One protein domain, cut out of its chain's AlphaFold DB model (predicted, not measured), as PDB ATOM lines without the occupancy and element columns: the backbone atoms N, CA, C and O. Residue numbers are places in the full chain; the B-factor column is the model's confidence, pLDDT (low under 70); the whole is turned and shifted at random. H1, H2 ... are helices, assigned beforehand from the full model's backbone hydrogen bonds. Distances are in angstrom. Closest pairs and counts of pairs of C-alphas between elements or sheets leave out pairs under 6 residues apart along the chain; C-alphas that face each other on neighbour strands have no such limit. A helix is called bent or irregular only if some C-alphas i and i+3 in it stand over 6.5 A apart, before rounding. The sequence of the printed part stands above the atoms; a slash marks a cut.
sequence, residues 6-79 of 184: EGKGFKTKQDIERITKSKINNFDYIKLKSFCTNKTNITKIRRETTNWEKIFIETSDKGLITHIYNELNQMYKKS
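Overview. This is residues 6 to 79 of the 184 residues of an uncharacterized protein of Monodelphis domestica (UniProt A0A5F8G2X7). Two pairs of helices, H1 with H2 and H4 with H5, stand at opposite ends of a long, loosely built shape, joined by a thin stretch of chain that holds the short H3. Each pair runs side by side in opposite ways, and few contacts fill the space between the pairs. The printed part has 74 residues with five named helices, in the order H1, H2, H3, H4, H5, and no named strand; the class is all helix. It is only just loose, close to extended, with a radius of gyration of the C-alphas of 17.0 A, and its C-alphas span 44 by 28 by 19 A.

Arrangement. H1, residues 13 to 23, and H2, residues 26 to 37, are close but not clearly touching; their closest C-alphas, of Lys 21 and Tyr 29, are 6.5 A apart. They run opposite ways at a shallow tilt of 27 degrees. H3, residues 42 to 45, is only just apart from H1, at 8.2 A, and from H2, at 8.4 A. H4, residues 51 to 57, and H5, residues 64 to 78, form a helical hairpin: they touch, with the closest C-alphas, of Ile 55 and Leu 64, 7.3 A apart, and run opposite ways at a shallow tilt of 21 degrees. H3 is apart from H4. Every O i to N i+4 pair is within hydrogen-bond range in H1, H2 and H4, and 10 of 11 are in H5; H3 is too short for such a pair.

Along the chain. H1 begins at C-alpha 13 (7.943, -28.679, 42.910) and is 15.5 A long; H2 is 16.2 A long. H3 is neither bent nor irregular, but only just: C-alphas 42 and 45 are 6.3 A apart. H4 measures 9.9 A. H5, 22.0 A long, ends at C-alpha 78 (32.268, -37.942, 19.347).

Size, cuts and confidence. The two C-alphas farthest apart, of Asn 26 and Lys 77, are 46.9 A apart. The printed part has no cut and no long link. Residues 34 to 41 and 73 to 79 stand free. Mean pLDDT of the printed part is 72.9; 26 residues are under 70, among them 36 to 49.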
ATOM      1  N   GLU A   6      18.375 -24.125  43.560       69.94
ATOM      2  CA  GLU A   6      18.767 -23.834  44.937       69.94
ATOM      3  C   GLU A   6      20.038 -24.615  45.272       69.94
ATOM      4  O   GLU A   6      20.057 -25.848  45.284       69.94
ATOM      5  N   GLY A   7      21.141 -23.887  45.459       70.75
ATOM      6  CA  GLY A   7      22.467 -24.493  45.558       70.75
ATOM      7  C   GLY A   7      22.821 -25.289  44.297       70.75
ATOM      8  O   GLY A   7      22.815 -24.750  43.194       70.75
ATOM      9  N   LYS A   8      23.129 -26.584  44.460       61.19
ATOM     10  CA  LYS A   8      23.544 -27.489  43.368       61.19
ATOM     11  C   LYS A   8      22.396 -28.298  42.740       61.19
ATOM     12  O   LYS A   8      22.658 -29.163  41.906       61.19
ATOM     13  N   GLY A   9      21.143 -28.066  43.143       62.56
ATOM     14  CA  GLY A   9      19.989 -28.868  42.721       62.56
ATOM     15  C   GLY A   9      18.789 -28.041  42.259       62.56
ATOM     16  O   GLY A   9      18.683 -26.849  42.548       62.56
ATOM     17  N   PHE A  10      17.876 -28.684  41.525       63.97
ATOM     18  CA  PHE A  10      16.584 -28.091  41.170       63.97
ATOM     19  C   PHE A  10      15.763 -27.811  42.435       63.97
ATOM     20  O   PHE A  10      15.701 -28.647  43.341       63.97
ATOM     21  N   LYS A  11      15.085 -26.660  42.457       73.81
ATOM     22  CA  LYS A  11      14.096 -26.324  43.486       73.81
ATOM     23  C   LYS A  11      12.976 -27.360  43.532       73.81
ATOM     24  O   LYS A  11      12.663 -28.015  42.533       73.81
ATOM     25  N   THR A  12      12.359 -27.519  44.701       73.56
ATOM     26  CA  THR A  12      11.251 -28.466  44.839       73.56
ATOM     27  C   THR A  12      10.067 -28.038  43.971       73.56
ATOM     28  O   THR A  12       9.912 -26.868  43.617       73.56
ATOM     29  N   LYS A  13       9.180 -28.983  43.645       73.56
ATOM     30  CA  LYS A  13       7.943 -28.679  42.910       73.56
ATOM     31  C   LYS A  13       7.136 -27.567  43.596       73.56
ATOM     32  O   LYS A  13       6.587 -26.712  42.911       73.56
ATOM     33  N   GLN A  14       7.101 -27.564  44.928       74.88
ATOM     34  CA  GLN A  14       6.382 -26.565  45.721       74.88
ATOM     35  C   GLN A  14       7.016 -25.175  45.591       74.88
ATOM     36  O   GLN A  14       6.303 -24.189  45.407       74.88
ATOM     37  N   ASP A  15       8.348 -25.095  45.602       76.25
ATOM     38  CA  ASP A  15       9.070 -23.836  45.411       76.25
ATOM     39  C   ASP A  15       8.863 -23.263  44.011       76.25
ATOM     40  O   ASP A  15       8.562 -22.078  43.866       76.25
ATOM     41  N   ILE A  16       8.961 -24.110  42.983       77.00
ATOM     42  CA  ILE A  16       8.740 -23.705  41.591       77.00
ATOM     43  C   ILE A  16       7.287 -23.262  41.395       77.00
ATOM     44  O   ILE A  16       7.044 -22.233  40.765       77.00
ATOM     45  N   GLU A  17       6.308 -23.977  41.962       78.12
ATOM     46  CA  GLU A  17       4.899 -23.567  41.916       78.12
ATOM     47  C   GLU A  17       4.677 -22.206  42.581       78.12
ATOM     48  O   GLU A  17       3.954 -21.375  42.029       78.12
ATOM     49  N   ARG A  18       5.317 -21.951  43.728       82.19
ATOM     50  CA  ARG A  18       5.226 -20.667  44.434       82.19
ATOM     51  C   ARG A  18       5.819 -19.522  43.611       82.19
ATOM     52  O   ARG A  18       5.155 -18.503  43.444       82.19
ATOM     53  N   ILE A  19       7.022 -19.706  43.062       82.00
ATOM     54  CA  ILE A  19       7.709 -18.688  42.247       82.00
ATOM     55  C   ILE A  19       6.945 -18.419  40.948       82.00
ATOM     56  O   ILE A  19       6.824 -17.278  40.510       82.00
ATOM     57  N   THR A  20       6.392 -19.466  40.337       80.25
ATOM     58  CA  THR A  20       5.606 -19.332  39.109       80.25
ATOM     59  C   THR A  20       4.332 -18.533  39.392       80.25
ATOM     60  O   THR A  20       4.090 -17.532  38.727       80.25
ATOM     61  N   LYS A  21       3.569 -18.878  40.442       82.75
ATOM     62  CA  LYS A  21       2.366 -18.123  40.844       82.75
ATOM     63  C   LYS A  21       2.632 -16.642  41.124       82.75
ATOM     64  O   LYS A  21       1.745 -15.832  40.893       82.75
ATOM     65  N   SER A  22       3.817 -16.284  41.626       81.25
ATOM     66  CA  SER A  22       4.155 -14.883  41.904       81.25
ATOM     67  C   SER A  22       4.601 -14.091  40.672       81.25
ATOM     68  O   SER A  22       4.701 -12.872  40.759       81.25
ATOM     69  N   LYS A  23       4.918 -14.750  39.546       85.38
ATOM     70  CA  LYS A  23       5.487 -14.099  38.350       85.38
ATOM     71  C   LYS A  23       4.578 -14.098  37.127       85.38
ATOM     72  O   LYS A  23       4.741 -13.231  36.274       85.38
ATOM     73  N   ILE A  24       3.657 -15.053  37.014       86.31
ATOM     74  CA  ILE A  24       2.702 -15.118  35.899       86.31
ATOM     75  C   ILE A  24       1.278 -14.866  36.386       86.31
ATOM     76  O   ILE A  24       0.955 -15.113  37.547       86.31
ATOM     77  N   ASN A  25       0.418 -14.370  35.493       88.00
ATOM     78  CA  ASN A  25      -0.984 -14.160  35.836       88.00
ATOM     79  C   ASN A  25      -1.683 -15.502  36.136       88.00
ATOM     80  O   ASN A  25      -1.254 -16.580  35.712       88.00
ATOM     81  N   ASN A  26      -2.789 -15.426  36.874       85.75
ATOM     82  CA  ASN A  26      -3.498 -16.610  37.352       85.75
ATOM     83  C   ASN A  26      -4.033 -17.499  36.210       85.75
ATOM     84  O   ASN A  26      -4.051 -18.722  36.336       85.75
ATOM     85  N   PHE A  27      -4.436 -16.907  35.083       83.12
ATOM     86  CA  PHE A  27      -4.990 -17.649  33.950       83.12
ATOM     87  C   PHE A  27      -3.913 -18.476  33.231       83.12
ATOM     88  O   PHE A  27      -4.099 -19.668  32.972       83.12
ATOM     89  N   ASP A  28      -2.744 -17.879  33.006       83.50
ATOM     90  CA  ASP A  28      -1.575 -18.548  32.440       83.50
ATOM     91  C   ASP A  28      -1.056 -19.641  33.373       83.50
ATOM     92  O   ASP A  28      -0.694 -20.727  32.914       83.50
ATOM     93  N   TYR A  29      -1.095 -19.407  34.688       83.62
ATOM     94  CA  TYR A  29      -0.757 -20.431  35.674       83.62
ATOM     95  C   TYR A  29      -1.695 -21.640  35.594       83.62
ATOM     96  O   TYR A  29      -1.223 -22.778  35.594       83.62
ATOM     97  N   ILE A  30      -3.009 -21.425  35.474       82.19
ATOM     98  CA  ILE A  30      -3.992 -22.511  35.327       82.19
ATOM     99  C   ILE A  30      -3.745 -23.293  34.032       82.19
ATOM    100  O   ILE A  30      -3.726 -24.528  34.049       82.19
ATOM    101  N   LYS A  31      -3.485 -22.596  32.920       82.19
ATOM    102  CA  LYS A  31      -3.181 -23.221  31.626       82.19
ATOM    103  C   LYS A  31      -1.905 -24.061  31.701       82.19
ATOM    104  O   LYS A  31      -1.918 -25.236  31.334       82.19
ATOM    105  N   LEU A  32      -0.833 -23.515  32.267       76.50
ATOM    106  CA  LEU A  32       0.434 -24.221  32.461       76.50
ATOM    107  C   LEU A  32       0.284 -25.426  33.401       76.50
ATOM    108  O   LEU A  32       0.787 -26.511  33.111       76.50
ATOM    109  N   LYS A  33      -0.475 -25.275  34.492       78.25
ATOM    110  CA  LYS A  33      -0.791 -26.369  35.413       78.25
ATOM    111  C   LYS A  33      -1.553 -27.488  34.703       78.25
ATOM    112  O   LYS A  33      -1.141 -28.640  34.815       78.25
ATOM    113  N   SER A  34      -2.599 -27.182  33.931       76.44
ATOM    114  CA  SER A  34      -3.348 -28.198  33.171       76.44
ATOM    115  C   SER A  34      -2.459 -28.968  32.186       76.44
ATOM    116  O   SER A  34      -2.532 -30.194  32.116       76.44
ATOM    117  N   PHE A  35      -1.532 -28.275  31.516       70.88
ATOM    118  CA  PHE A  35      -0.580 -28.886  30.592       70.88
ATOM    119  C   PHE A  35       0.374 -29.855  31.304       70.88
ATOM    120  O   PHE A  35       0.608 -30.969  30.837       70.88
ATOM    121  N   CYS A  36       0.896 -29.455  32.466       67.12
ATOM    122  CA  CYS A  36       1.806 -30.279  33.261       67.12
ATOM    123  C   CYS A  36       1.106 -31.468  33.938       67.12
ATOM    124  O   CYS A  36       1.724 -32.518  34.104       67.12
ATOM    125  N   THR A  37      -0.171 -31.332  34.307       65.06
ATOM    126  CA  THR A  37      -0.938 -32.394  34.990       65.06
ATOM    127  C   THR A  37      -1.245 -33.572  34.053       65.06
ATOM    128  O   THR A  37      -1.299 -34.711  34.505       65.06
ATOM    129  N   ASN A  38      -1.331 -33.329  32.741       59.84
ATOM    130  CA  ASN A  38      -1.551 -34.366  31.725       59.84
ATOM    131  C   ASN A  38      -0.306 -35.224  31.411       59.84
ATOM    132  O   ASN A  38      -0.415 -36.228  30.708       59.84
ATOM    133  N   LYS A  39       0.885 -34.869  31.920       58.72
ATOM    134  CA  LYS A  39       2.114 -35.670  31.771       58.72
ATOM    135  C   LYS A  39       2.399 -36.443  33.062       58.72
ATOM    136  O   LYS A  39       3.042 -35.947  33.981       58.72
ATOM    137  N   THR A  40       1.961 -37.696  33.099       50.97
ATOM    138  CA  THR A  40       1.939 -38.644  34.234       50.97
ATOM    139  C   THR A  40       3.286 -39.046  34.867       50.97
ATOM    140  O   THR A  40       3.310 -39.925  35.718       50.97
ATOM    141  N   ASN A  41       4.416 -38.401  34.558       55.03
ATOM    142  CA  ASN A  41       5.738 -38.772  35.100       55.03
ATOM    143  C   ASN A  41       6.457 -37.601  35.793       55.03
ATOM    144  O   ASN A  41       7.577 -37.228  35.446       55.03
ATOM    145  N   ILE A  42       5.806 -37.019  36.805       52.97
ATOM    146  CA  ILE A  42       6.320 -35.887  37.606       52.97
ATOM    147  C   ILE A  42       7.465 -36.310  38.556       52.97
ATOM    148  O   ILE A  42       8.259 -35.477  38.990       52.97
ATOM    149  N   THR A  43       7.628 -37.604  38.836       53.59
ATOM    150  CA  THR A  43       8.694 -38.142  39.706       53.59
ATOM    151  C   THR A  43      10.109 -38.019  39.118       53.59
ATOM    152  O   THR A  43      11.083 -38.185  39.846       53.59
ATOM    153  N   LYS A  44      10.255 -37.646  37.836       52.12
ATOM    154  CA  LYS A  44      11.547 -37.460  37.140       52.12
ATOM    155  C   LYS A  44      12.162 -36.054  37.237       52.12
ATOM    156  O   LYS A  44      13.157 -35.792  36.568       52.12
ATOM    157  N   ILE A  45      11.616 -35.136  38.042       54.12
ATOM    158  CA  ILE A  45      12.203 -33.780  38.163       54.12
ATOM    159  C   ILE A  45      13.588 -33.823  38.838       54.12
ATOM    160  O   ILE A  45      14.438 -32.980  38.558       54.12
ATOM    161  N   ARG A  46      13.867 -34.844  39.659       54.34
ATOM    162  CA  ARG A  46      15.210 -35.107  40.194       54.34
ATOM    163  C   ARG A  46      16.068 -35.833  39.158       54.34
ATOM    164  O   ARG A  46      16.330 -37.024  39.287       54.34
ATOM    165  N   ARG A  47      16.485 -35.119  38.114       64.81
ATOM    166  CA  ARG A  47      17.612 -35.548  37.281       64.81
ATOM    167  C   ARG A  47      18.887 -34.892  37.787       64.81
ATOM    168  O   ARG A  47      18.852 -33.743  38.227       64.81
ATOM    169  N   GLU A  48      19.992 -35.620  37.724       65.44
ATOM    170  CA  GLU A  48      21.299 -35.017  37.952       65.44
ATOM    171  C   GLU A  48      21.550 -33.916  36.920       65.44
ATOM    172  O   GLU A  48      21.117 -33.997  35.764       65.44
ATOM    173  N   THR A  49      22.229 -32.864  37.364       68.06
ATOM    174  CA  THR A  49      22.596 -31.742  36.510       68.06
ATOM    175  C   THR A  49      23.609 -32.192  35.470       68.06
ATOM    176  O   THR A  49      24.646 -32.778  35.790       68.06
ATOM    177  N   THR A  50      23.313 -31.913  34.204       75.38
ATOM    178  CA  THR A  50      24.281 -32.119  33.123       75.38
ATOM    179  C   THR A  50      25.458 -31.158  33.283       75.38
ATOM    180  O   THR A  50      25.330 -30.109  33.918       75.38
ATOM    181  N   ASN A  51      26.610 -31.478  32.690       77.31
ATOM    182  CA  ASN A  51      27.775 -30.585  32.728       77.31
ATOM    183  C   ASN A  51      27.446 -29.184  32.190       77.31
ATOM    184  O   ASN A  51      27.864 -28.191  32.776       77.31
ATOM    185  N   TRP A  52      26.618 -29.097  31.145       78.88
ATOM    186  CA  TRP A  52      26.107 -27.828  30.624       78.88
ATOM    187  C   TRP A  52      25.306 -27.049  31.661       78.88
ATOM    188  O   TRP A  52      25.550 -25.868  31.874       78.88
ATOM    189  N   GLU A  53      24.371 -27.708  32.339       75.62
ATOM    190  CA  GLU A  53      23.572 -27.064  33.382       75.62
ATOM    191  C   GLU A  53      24.442 -26.601  34.545       75.62
ATOM    192  O   GLU A  53      24.249 -25.488  35.017       75.62
ATOM    193  N   LYS A  54      25.454 -27.381  34.945       77.62
ATOM    194  CA  LYS A  54      26.435 -26.953  35.953       77.62
ATOM    195  C   LYS A  54      27.175 -25.686  35.523       77.62
ATOM    196  O   LYS A  54      27.244 -24.761  36.316       77.62
ATOM    197  N   ILE A  55      27.629 -25.600  34.269       78.69
ATOM    198  CA  ILE A  55      28.282 -24.398  33.712       78.69
ATOM    199  C   ILE A  55      27.359 -23.172  33.766       78.69
ATOM    200  O   ILE A  55      27.813 -22.066  34.038       78.69
ATOM    201  N   PHE A  56      26.062 -23.358  33.519       71.44
ATOM    202  CA  PHE A  56      25.089 -22.266  33.557       71.44
ATOM    203  C   PHE A  56      24.641 -21.869  34.975       71.44
ATOM    204  O   PHE A  56      24.173 -20.747  35.168       71.44
ATOM    205  N   ILE A  57      24.749 -22.777  35.951       70.69
ATOM    206  CA  ILE A  57      24.404 -22.543  37.365       70.69
ATOM    207  C   ILE A  57      25.587 -21.939  38.122       70.69
ATOM    208  O   ILE A  57      25.414 -21.002  38.898       70.69
ATOM    209  N   GLU A  58      26.786 -22.479  37.908       67.69
ATOM    210  CA  GLU A  58      28.036 -22.004  38.491       67.69
ATOM    211  C   GLU A  58      28.500 -20.770  37.706       67.69
ATOM    212  O   GLU A  58      29.432 -20.814  36.910       67.69
ATOM    213  N   THR A  59      27.814 -19.643  37.907       59.25
ATOM    214  CA  THR A  59      28.192 -18.339  37.351       59.25
ATOM    215  C   THR A  59      29.445 -17.815  38.053       59.25
ATOM    216  O   THR A  59      29.377 -16.928  38.901       59.25
ATOM    217  N   SER A  60      30.595 -18.411  37.741       65.38
ATOM    218  CA  SER A  60      31.907 -17.842  38.022       65.38
ATOM    219  C   SER A  60      32.509 -17.357  36.710       65.38
ATOM    220  O   SER A  60      32.753 -18.150  35.802       65.38
ATOM    221  N   ASP A  61      32.772 -16.054  36.606       66.19
ATOM    222  CA  ASP A  61      33.341 -15.452  35.391       66.19
ATOM    223  C   ASP A  61      34.750 -15.984  35.081       66.19
ATOM    224  O   ASP A  61      35.219 -15.960  33.938       66.19
ATOM    225  N   LYS A  62      35.448 -16.514  36.093       78.94
ATOM    226  CA  LYS A  62      36.819 -16.994  35.951       78.94
ATOM    227  C   LYS A  62      36.843 -18.396  35.343       78.94
ATOM    228  O   LYS A  62      36.534 -19.382  35.999       78.94
ATOM    229  N   GLY A  63      37.293 -18.489  34.093       77.25
ATOM    230  CA  GLY A  63      37.502 -19.771  33.409       77.25
ATOM    231  C   GLY A  63      36.260 -20.343  32.719       77.25
ATOM    232  O   GLY A  63      36.349 -21.423  32.136       77.25
ATOM    233  N   LEU A  64      35.143 -19.604  32.697       83.31
ATOM    234  CA  LEU A  64      33.908 -19.998  32.009       83.31
ATOM    235  C   LEU A  64      34.149 -20.326  30.527       83.31
ATOM    236  O   LEU A  64      33.709 -21.365  30.039       83.31
ATOM    237  N   ILE A  65      34.915 -19.482  29.827       82.44
ATOM    238  CA  ILE A  65      35.280 -19.695  28.417       82.44
ATOM    239  C   ILE A  65      36.024 -21.025  28.243       82.44
ATOM    240  O   ILE A  65      35.723 -21.785  27.325       82.44
ATOM    241  N   THR A  66      36.959 -21.340  29.140       86.56
ATOM    242  CA  THR A  66      37.732 -22.589  29.106       86.56
ATOM    243  C   THR A  66      36.843 -23.808  29.348       86.56
ATOM    244  O   THR A  66      36.980 -24.812  28.650       86.56
ATOM    245  N   HIS A  67      35.908 -23.731  30.299       84.12
ATOM    246  CA  HIS A  67      34.949 -24.808  30.562       84.12
ATOM    247  C   HIS A  67      34.029 -25.055  29.359       84.12
ATOM    248  O   HIS A  67      33.884 -26.200  28.932       84.12
ATOM    249  N   ILE A  68      33.496 -23.987  28.753       86.31
ATOM    250  CA  ILE A  68      32.694 -24.071  27.524       86.31
ATOM    251  C   ILE A  68      33.522 -24.689  26.391       86.31
ATOM    252  O   ILE A  68      33.064 -25.613  25.723       86.31
ATOM    253  N   TYR A  69      34.758 -24.224  26.189       84.88
ATOM    254  CA  TYR A  69      35.645 -24.739  25.147       84.88
ATOM    255  C   TYR A  69      35.936 -26.238  25.317       84.88
ATOM    256  O   TYR A  69      35.893 -26.994  24.345       84.88
ATOM    257  N   ASN A  70      36.177 -26.693  26.549       86.06
ATOM    258  CA  ASN A  70      36.438 -28.099  26.849       86.06
ATOM    259  C   ASN A  70      35.211 -28.992  26.618       86.06
ATOM    260  O   ASN A  70      35.353 -30.056  26.012       86.06
ATOM    261  N   GLU A  71      34.019 -28.567  27.046       86.31
ATOM    262  CA  GLU A  71      32.768 -29.301  26.788       86.31
ATOM    263  C   GLU A  71      32.460 -29.376  25.287       86.31
ATOM    264  O   GLU A  71      32.179 -30.457  24.761       86.31
ATOM    265  N   LEU A  72      32.618 -28.266  24.556       83.19
ATOM    266  CA  LEU A  72      32.479 -28.255  23.097       83.19
ATOM    267  C   LEU A  72      33.467 -29.224  22.432       83.19
ATOM    268  O   LEU A  72      33.068 -30.032  21.593       83.19
ATOM    269  N   ASN A  73      34.741 -29.213  22.832       81.94
ATOM    270  CA  ASN A  73      35.744 -30.135  22.292       81.94
ATOM    271  C   ASN A  73      35.411 -31.610  22.570       81.94
ATOM    272  O   ASN A  73      35.643 -32.462  21.709       81.94
ATOM    273  N   GLN A  74      34.852 -31.939  23.739       79.25
ATOM    274  CA  GLN A  74      34.395 -33.301  24.034       79.25
ATOM    275  C   GLN A  74      33.231 -33.732  23.134       79.25
ATOM    276  O   GLN A  74      33.206 -34.879  22.677       79.25
ATOM    277  N   MET A  75      32.299 -32.824  22.829       70.56
ATOM    278  CA  MET A  75      31.215 -33.087  21.878       70.56
ATOM    279  C   MET A  75      31.752 -33.316  20.458       70.56
ATOM    280  O   MET A  75      31.363 -34.283  19.803       70.56
ATOM    281  N   TYR A  76      32.705 -32.494  20.008       61.84
ATOM    282  CA  TYR A  76      33.320 -32.627  18.683       61.84
ATOM    283  C   TYR A  76      34.122 -33.925  18.508       61.84
ATOM    284  O   TYR A  76      34.115 -34.501  17.418       61.84
ATOM    285  N   LYS A  77      34.756 -34.446  19.569       60.88
ATOM    286  CA  LYS A  77      35.454 -35.746  19.521       60.88
ATOM    287  C   LYS A  77      34.522 -36.917  19.182       60.88
ATOM    288  O   LYS A  77      34.987 -37.898  18.611       60.88
ATOM    289  N   LYS A  78      33.225 -36.832  19.509       57.34
ATOM    290  CA  LYS A  78      32.268 -37.942  19.347       57.34
ATOM    291  C   LYS A  78      31.597 -38.013  17.971       57.34
ATOM    292  O   LYS A  78      31.074 -39.067  17.630       57.34
ATOM    293  N   SER A  79      31.600 -36.938  17.177       52.78
ATOM    294  CA  SER A  79      30.814 -36.874  15.931       52.78
ATOM    295  C   SER A  79      31.605 -36.483  14.683       52.78
ATOM    296  O   SER A  79      31.008 -36.027  13.701       52.78
TER     297      SER A  79